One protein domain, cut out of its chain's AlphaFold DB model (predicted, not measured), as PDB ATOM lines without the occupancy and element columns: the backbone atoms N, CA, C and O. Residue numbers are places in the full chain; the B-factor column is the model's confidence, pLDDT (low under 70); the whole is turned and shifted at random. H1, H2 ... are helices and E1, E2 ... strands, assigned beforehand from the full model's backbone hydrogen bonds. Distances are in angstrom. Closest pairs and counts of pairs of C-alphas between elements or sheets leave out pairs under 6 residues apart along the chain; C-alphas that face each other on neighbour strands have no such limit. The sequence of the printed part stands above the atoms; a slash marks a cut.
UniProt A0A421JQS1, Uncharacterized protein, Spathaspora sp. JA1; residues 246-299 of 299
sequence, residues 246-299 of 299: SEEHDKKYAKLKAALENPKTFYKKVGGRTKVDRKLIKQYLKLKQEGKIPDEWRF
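What this domain is: This is residues 246 to 299 of the 299 residues of an uncharacterized protein of Spathaspora sp. JA1 (UniProt A0A421JQS1). A two-stranded hairpin, E1 and E2, makes one end of the domain; helices H1 and H3, steeply inclined to each other, make the other, with short H2 between H1 and the hairpin. Residues 246 to 251 of H1 stick out. The 54 printed residues hold three named helices and two strands, in order H1, H2, E1, E2, H3: mixed, helices and strands, only just loose, close to compact, radius of gyration of the C-alphas 12.2 A, spans 37 by 25 by 17 A.

How they stand to each other: E1, residues 267 to 270, and E2, residues 273 to 276, are an antiparallel hairpin at 139 degrees; N 268 and O 275 are 2.8 A apart, within hydrogen-bond range. H3, residues 278 to 289, and H1, residues 246 to 260, are close but not clearly touching, closest C-alphas Leu 256 and Tyr 284, 7.4 A, at a steep tilt of 62 degrees, opposite ways. H2, residues 263 to 266, is close but not clearly touching to H1, closest C-alphas Ala 259 and Thr 265, 5.4 A. In H1 and H3 every O i to N i+4 pair is within hydrogen-bond range; H2 is too short for one.

Where its parts are: H1 begins at C-alpha 246 (476.812, 295.516, 339.566) and spans 20.5 A; H3 spans 16.5 A, ending at C-alpha 289 (461.930, 293.527, 348.366).

The domain as a whole: The farthest C-alphas, Ser 246 and Gly 272, are 38.2 A apart. The printed part has no cut; its four links are tight. Residues 294 to 299 are under pLDDT 70.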
ATOM      1  N   SER A 246     476.676 296.750 338.786       84.19
ATOM      2  CA  SER A 246     476.812 295.516 339.566       84.19
ATOM      3  C   SER A 246     477.894 295.649 340.641       84.19
ATOM      4  O   SER A 246     477.618 295.382 341.801       84.19
ATOM      5  N   GLU A 247     479.052 296.235 340.332       87.19
ATOM      6  CA  GLU A 247     480.111 296.482 341.316       87.19
ATOM      7  C   GLU A 247     479.676 297.463 342.413       87.19
ATOM      8  O   GLU A 247     480.006 297.300 343.590       87.19
ATOM      9  N   GLU A 248     478.937 298.518 342.057       87.00
ATOM     10  CA  GLU A 248     478.338 299.412 343.047       87.00
ATOM     11  C   GLU A 248     477.332 298.686 343.937       87.00
ATOM     12  O   GLU A 248     477.240 298.978 345.135       87.00
ATOM     13  N   HIS A 249     476.547 297.787 343.348       80.50
ATOM     14  CA  HIS A 249     475.599 296.961 344.070       80.50
ATOM     15  C   HIS A 249     476.327 296.019 345.033       80.50
ATOM     16  O   HIS A 249     475.988 296.004 346.213       80.50
ATOM     17  N   ASP A 250     477.391 295.353 344.592       83.44
ATOM     18  CA  ASP A 250     478.200 294.447 345.410       83.44
ATOM     19  C   ASP A 250     478.900 295.188 346.547       83.44
ATOM     20  O   ASP A 250     478.906 294.728 347.686       83.44
ATOM     21  N   LYS A 251     479.399 296.405 346.301       86.88
ATOM     22  CA  LYS A 251     479.942 297.278 347.356       86.88
ATOM     23  C   LYS A 251     478.876 297.674 348.377       86.88
ATOM     24  O   LYS A 251     479.166 297.733 349.573       86.88
ATOM     25  N   LYS A 252     477.651 297.987 347.937       82.25
ATOM     26  CA  LYS A 252     476.522 298.290 348.839       82.25
ATOM     27  C   LYS A 252     476.124 297.048 349.639       82.25
ATOM     28  O   LYS A 252     475.915 297.160 350.843       82.25
ATOM     29  N   TYR A 253     476.087 295.886 348.992       81.75
ATOM     30  CA  TYR A 253     475.786 294.600 349.608       81.75
ATOM     31  C   TYR A 253     476.845 294.201 350.644       81.75
ATOM     32  O   TYR A 253     476.495 293.907 351.782       81.75
ATOM     33  N   ALA A 254     478.135 294.305 350.316       84.38
ATOM     34  CA  ALA A 254     479.241 294.023 351.231       84.38
ATOM     35  C   ALA A 254     479.229 294.944 352.462       84.38
ATOM     36  O   ALA A 254     479.418 294.485 353.587       84.38
ATOM     37  N   LYS A 255     478.935 296.240 352.273       84.00
ATOM     38  CA  LYS A 255     478.747 297.181 353.390       84.00
ATOM     39  C   LYS A 255     477.575 296.789 354.283       84.00
ATOM     40  O   LYS A 255     477.670 296.938 355.497       84.00
ATOM     41  N   LEU A 256     476.480 296.310 353.693       82.31
ATOM     42  CA  LEU A 256     475.321 295.857 354.453       82.31
ATOM     43  C   LEU A 256     475.640 294.573 355.219       82.31
ATOM     44  O   LEU A 256     475.370 294.523 356.411       82.31
ATOM     45  N   LYS A 257     476.281 293.592 354.576       82.38
ATOM     46  CA  LYS A 257     476.748 292.353 355.213       82.38
ATOM     47  C   LYS A 257     477.605 292.645 356.446       82.38
ATOM     48  O   LYS A 257     477.266 292.204 357.538       82.38
ATOM     49  N   ALA A 258     478.625 293.492 356.302       82.31
ATOM     50  CA  ALA A 258     479.487 293.893 357.415       82.31
ATOM     51  C   ALA A 258     478.724 294.623 358.543       82.31
ATOM     52  O   ALA A 258     479.073 294.508 359.720       82.31
ATOM     53  N   ALA A 259     477.678 295.382 358.197       79.38
ATOM     54  CA  ALA A 259     476.822 296.048 359.175       79.38
ATOM     55  C   ALA A 259     475.834 295.092 359.864       79.38
ATOM     56  O   ALA A 259     475.438 295.368 360.995       79.38
ATOM     57  N   LEU A 260     475.443 293.996 359.205       77.31
ATOM     58  CA  LEU A 260     474.551 292.969 359.745       77.31
ATOM     59  C   LEU A 260     475.273 292.070 360.756       77.31
ATOM     60  O   LEU A 260     474.708 291.741 361.793       77.31
ATOM     61  N   GLU A 261     476.539 291.743 360.483       80.12
ATOM     62  CA  GLU A 261     477.408 290.958 361.373       80.12
ATOM     63  C   GLU A 261     477.638 291.648 362.732       80.12
ATOM     64  O   GLU A 261     477.898 290.989 363.736       80.12
ATOM     65  N   ASN A 262     477.488 292.976 362.795       79.00
ATOM     66  CA  ASN A 262     477.658 293.759 364.014       79.00
ATOM     67  C   ASN A 262     476.337 294.445 364.427       79.00
ATOM     68  O   ASN A 262     475.952 295.468 363.866       79.00
ATOM     69  N   PRO A 263     475.642 294.012 365.493       70.69
ATOM     70  CA  PRO A 263     474.375 294.640 365.893       70.69
ATOM     71  C   PRO A 263     474.543 296.107 366.336       70.69
ATOM     72  O   PRO A 263     473.605 296.903 366.274       70.69
ATOM     73  N   LYS A 264     475.758 296.508 366.737       75.56
ATOM     74  CA  LYS A 264     476.089 297.889 367.127       75.56
ATOM     75  C   LYS A 264     476.149 298.858 365.938       75.56
ATOM     76  O   LYS A 264     475.947 300.050 366.151       75.56
ATOM     77  N   THR A 265     476.366 298.391 364.702       76.06
ATOM     78  CA  THR A 265     476.444 299.264 363.509       76.06
ATOM     79  C   THR A 265     475.100 299.850 363.083       76.06
ATOM     80  O   THR A 265     475.074 300.871 362.399       76.06
ATOM     81  N   PHE A 266     473.981 299.280 363.542       77.12
ATOM     82  CA  PHE A 266     472.652 299.869 363.349       77.12
ATOM     83  C   PHE A 266     472.394 301.088 364.237       77.12
ATOM     84  O   PHE A 266     471.391 301.774 364.043       77.12
ATOM     85  N   TYR A 267     473.274 301.384 365.196       81.19
ATOM     86  CA  TYR A 267     473.119 302.496 366.124       81.19
ATOM     87  C   TYR A 267     474.239 303.519 365.928       81.19
ATOM     88  O   TYR A 267     475.422 303.233 366.080       81.19
ATOM     89  N   LYS A 268     473.859 304.764 365.643       83.69
ATOM     90  CA  LYS A 268     474.762 305.911 365.557       83.69
ATOM     91  C   LYS A 268     474.594 306.799 366.786       83.69
ATOM     92  O   LYS A 268     473.480 307.189 367.136       83.69
ATOM     93  N   LYS A 269     475.700 307.177 367.428       85.12
ATOM     94  CA  LYS A 269     475.696 308.177 368.505       85.12
ATOM     95  C   LYS A 269     475.584 309.577 367.886       85.12
ATOM     96  O   LYS A 269     476.397 309.945 367.040       85.12
ATOM     97  N   VAL A 270     474.547 310.335 368.242       81.75
ATOM     98  CA  VAL A 270     474.289 311.696 367.734       81.75
ATOM     99  C   VAL A 270     474.020 312.605 368.925       81.75
ATOM    100  O   VAL A 270     472.948 312.543 369.532       81.75
ATOM    101  N   GLY A 271     475.021 313.412 369.293       72.75
ATOM    102  CA  GLY A 271     475.095 313.954 370.653       72.75
ATOM    103  C   GLY A 271     475.153 312.806 371.669       72.75
ATOM    104  O   GLY A 271     475.333 311.653 371.290       72.75
ATOM    105  N   GLY A 272     474.965 313.053 372.961       87.44
ATOM    106  CA  GLY A 272     475.036 311.995 373.986       87.44
ATOM    107  C   GLY A 272     474.057 310.811 373.830       87.44
ATOM    108  O   GLY A 272     474.131 309.877 374.620       87.44
ATOM    109  N   ARG A 273     473.156 310.811 372.833       83.44
ATOM    110  CA  ARG A 273     472.117 309.791 372.618       83.44
ATOM    111  C   ARG A 273     472.463 308.850 371.460       83.44
ATOM    112  O   ARG A 273     472.934 309.286 370.408       83.44
ATOM    113  N   THR A 274     472.172 307.563 371.622       85.94
ATOM    114  CA  THR A 274     472.219 306.562 370.547       85.94
ATOM    115  C   THR A 274     470.917 306.593 369.747       85.94
ATOM    116  O   THR A 274     469.821 306.619 370.302       85.94
ATOM    117  N   LYS A 275     471.022 306.642 368.418       87.62
ATOM    118  CA  LYS A 275     469.888 306.629 367.489       87.62
ATOM    119  C   LYS A 275     470.068 305.516 366.471       87.62
ATOM    120  O   LYS A 275     471.181 305.256 366.036       87.62
ATOM    121  N   VAL A 276     468.966 304.912 366.049       85.12
ATOM    122  CA  VAL A 276     468.966 303.898 364.991       85.12
ATOM    123  C   VAL A 276     469.255 304.541 363.631       85.12
ATOM    124  O   VAL A 276     468.664 305.574 363.288       85.12
ATOM    125  N   ASP A 277     470.128 303.927 362.833       85.00
ATOM    126  CA  ASP A 277     470.408 304.356 361.466       85.00
ATOM    127  C   ASP A 277     469.293 303.911 360.510       85.00
ATOM    128  O   ASP A 277     469.287 302.829 359.915       85.00
ATOM    129  N   ARG A 278     468.321 304.809 360.336       84.56
ATOM    130  CA  ARG A 278     467.174 304.610 359.442       84.56
ATOM    131  C   ARG A 278     467.581 304.406 357.978       84.56
ATOM    132  O   ARG A 278     466.789 303.845 357.226       84.56
ATOM    133  N   LYS A 279     468.756 304.879 357.537       85.31
ATOM    134  CA  LYS A 279     469.196 304.706 356.141       85.31
ATOM    135  C   LYS A 279     469.569 303.255 355.868       85.31
ATOM    136  O   LYS A 279     469.173 302.724 354.834       85.31
ATOM    137  N   LEU A 280     470.264 302.628 356.811       82.12
ATOM    138  CA  LEU A 280     470.718 301.246 356.694       82.12
ATOM    139  C   LEU A 280     469.530 300.271 356.720       82.12
ATOM    140  O   LEU A 280     469.440 299.384 355.878       82.12
ATOM    141  N   ILE A 281     468.533 300.537 357.573       83.06
ATOM    142  CA  ILE A 281     467.269 299.778 357.596       83.06
ATOM    143  C   ILE A 281     466.501 299.915 356.276       83.06
ATOM    144  O   ILE A 281     466.021 298.925 355.730       83.06
ATOM    145  N   LYS A 282     466.393 301.132 355.723       85.94
ATOM    146  CA  LYS A 282     465.729 301.343 354.425       85.94
ATOM    147  C   LYS A 282     466.446 300.622 353.282       85.94
ATOM    148  O   LYS A 282     465.781 300.107 352.390       85.94
ATOM    149  N   GLN A 283     467.780 300.581 353.301       83.38
ATOM    150  CA  GLN A 283     468.567 299.833 352.317       83.38
ATOM    151  C   GLN A 283     468.329 298.326 352.430       83.38
ATOM    152  O   GLN A 283     468.096 297.683 351.412       83.38
ATOM    153  N   TYR A 284     468.304 297.790 353.653       81.44
ATOM    154  CA  TYR A 284     467.972 296.389 353.907       81.44
ATOM    155  C   TYR A 284     466.570 296.024 353.407       81.44
ATOM    156  O   TYR A 284     466.421 295.076 352.644       81.44
ATOM    157  N   LEU A 285     465.551 296.819 353.748       83.25
ATOM    158  CA  LEU A 285     464.177 296.584 353.287       83.25
ATOM    159  C   LEU A 285     464.062 296.621 351.760       83.25
ATOM    160  O   LEU A 285     463.390 295.773 351.178       83.25
ATOM    161  N   LYS A 286     464.744 297.568 351.105       85.38
ATOM    162  CA  LYS A 286     464.756 297.666 349.643       85.38
ATOM    163  C   LYS A 286     465.395 296.431 348.999       85.38
ATOM    164  O   LYS A 286     464.833 295.873 348.066       85.38
ATOM    165  N   LEU A 287     466.524 295.967 349.530       79.88
ATOM    166  CA  LEU A 287     467.198 294.763 349.035       79.88
ATOM    167  C   LEU A 287     466.393 293.480 349.316       79.88
ATOM    168  O   LEU A 287     466.399 292.576 348.482       79.88
ATOM    169  N   LYS A 288     465.654 293.425 350.436       80.50
ATOM    170  CA  LYS A 288     464.714 292.335 350.763       80.50
ATOM    171  C   LYS A 288     463.566 292.280 349.748       80.50
ATOM    172  O   LYS A 288     463.250 291.203 349.259       80.50
ATOM    173  N   GLN A 289     462.988 293.429 349.385       82.25
ATOM    174  CA  GLN A 289     461.930 293.527 348.366       82.25
ATOM    175  C   GLN A 289     462.419 293.176 346.957       82.25
ATOM    176  O   GLN A 289     461.689 292.552 346.197       82.25
ATOM    177  N   GLU A 290     463.652 293.549 346.613       79.25
ATOM    178  CA  GLU A 290     464.262 293.213 345.321       79.25
ATOM    179  C   GLU A 290     464.669 291.727 345.213       79.25
ATOM    180  O   GLU A 290     465.144 291.311 344.159       79.25
ATOM    181  N   GLY A 291     464.505 290.921 346.275       74.81
ATOM    182  CA  GLY A 291     464.843 289.492 346.286       74.81
ATOM    183  C   GLY A 291     466.347 289.200 346.263       74.81
ATOM    184  O   GLY A 291     466.748 288.065 346.039       74.81
ATOM    185  N   LYS A 292     467.191 290.211 346.505       71.56
ATOM    186  CA  LYS A 292     468.660 290.135 346.375       71.56
ATOM    187  C   LYS A 292     469.378 289.767 347.674       71.56
ATOM    188  O   LYS A 292     470.603 289.835 347.746       71.56
ATOM    189  N   ILE A 293     468.621 289.433 348.716       71.44
ATOM    190  CA  ILE A 293     469.150 288.953 349.993       71.44
ATOM    191  C   ILE A 293     468.935 287.435 350.052       71.44
ATOM    192  O   ILE A 293     467.802 287.004 349.804       71.44
ATOM    193  N   PRO A 294     469.977 286.646 350.387       67.69
ATOM    194  CA  PRO A 294     469.851 285.215 350.649       67.69
ATOM    195  C   PRO A 294     468.753 284.914 351.673       67.69
ATOM    196  O   PRO A 294     468.572 285.666 352.635       67.69
ATOM    197  N   ASP A 295     468.027 283.813 351.479       65.88
ATOM    198  CA  ASP A 295     466.890 283.439 352.334       65.88
ATOM    199  C   ASP A 295     467.280 283.280 353.811       65.88
ATOM    200  O   ASP A 295     466.488 283.601 354.692       65.88
ATOM    201  N   GLU A 296     468.534 282.916 354.084       65.06
ATOM    202  CA  GLU A 296     469.108 282.763 355.427       65.06
ATOM    203  C   GLU A 296     469.034 284.030 356.295       65.06
ATOM    204  O   GLU A 296     469.119 283.946 357.517       65.06
ATOM    205  N   TRP A 297     468.892 285.217 355.696       62.16
ATOM    206  CA  TRP A 297     468.807 286.486 356.434       62.16
ATOM    207  C   TRP A 297     467.393 287.055 356.482       62.16
ATOM    208  O   TRP A 297     467.185 288.138 357.028       62.16
ATOM    209  N   ARG A 298     466.402 286.347 355.929       60.84
ATOM    210  CA  ARG A 298     464.988 286.720 356.019       60.84
ATOM    211  C   ARG A 298     464.426 286.322 357.385       60.84
ATOM    212  O   ARG A 298     463.494 285.534 357.463       60.84
ATOM    213  N   PHE A 299     464.980 286.897 358.447       55.72
ATOM    214  CA  PHE A 299     464.290 286.964 359.731       55.72
ATOM    215  C   PHE A 299     463.048 287.867 359.615       55.72
ATOM    216  O   PHE A 299     463.024 288.787 358.739       55.72
TER     217      PHE A 299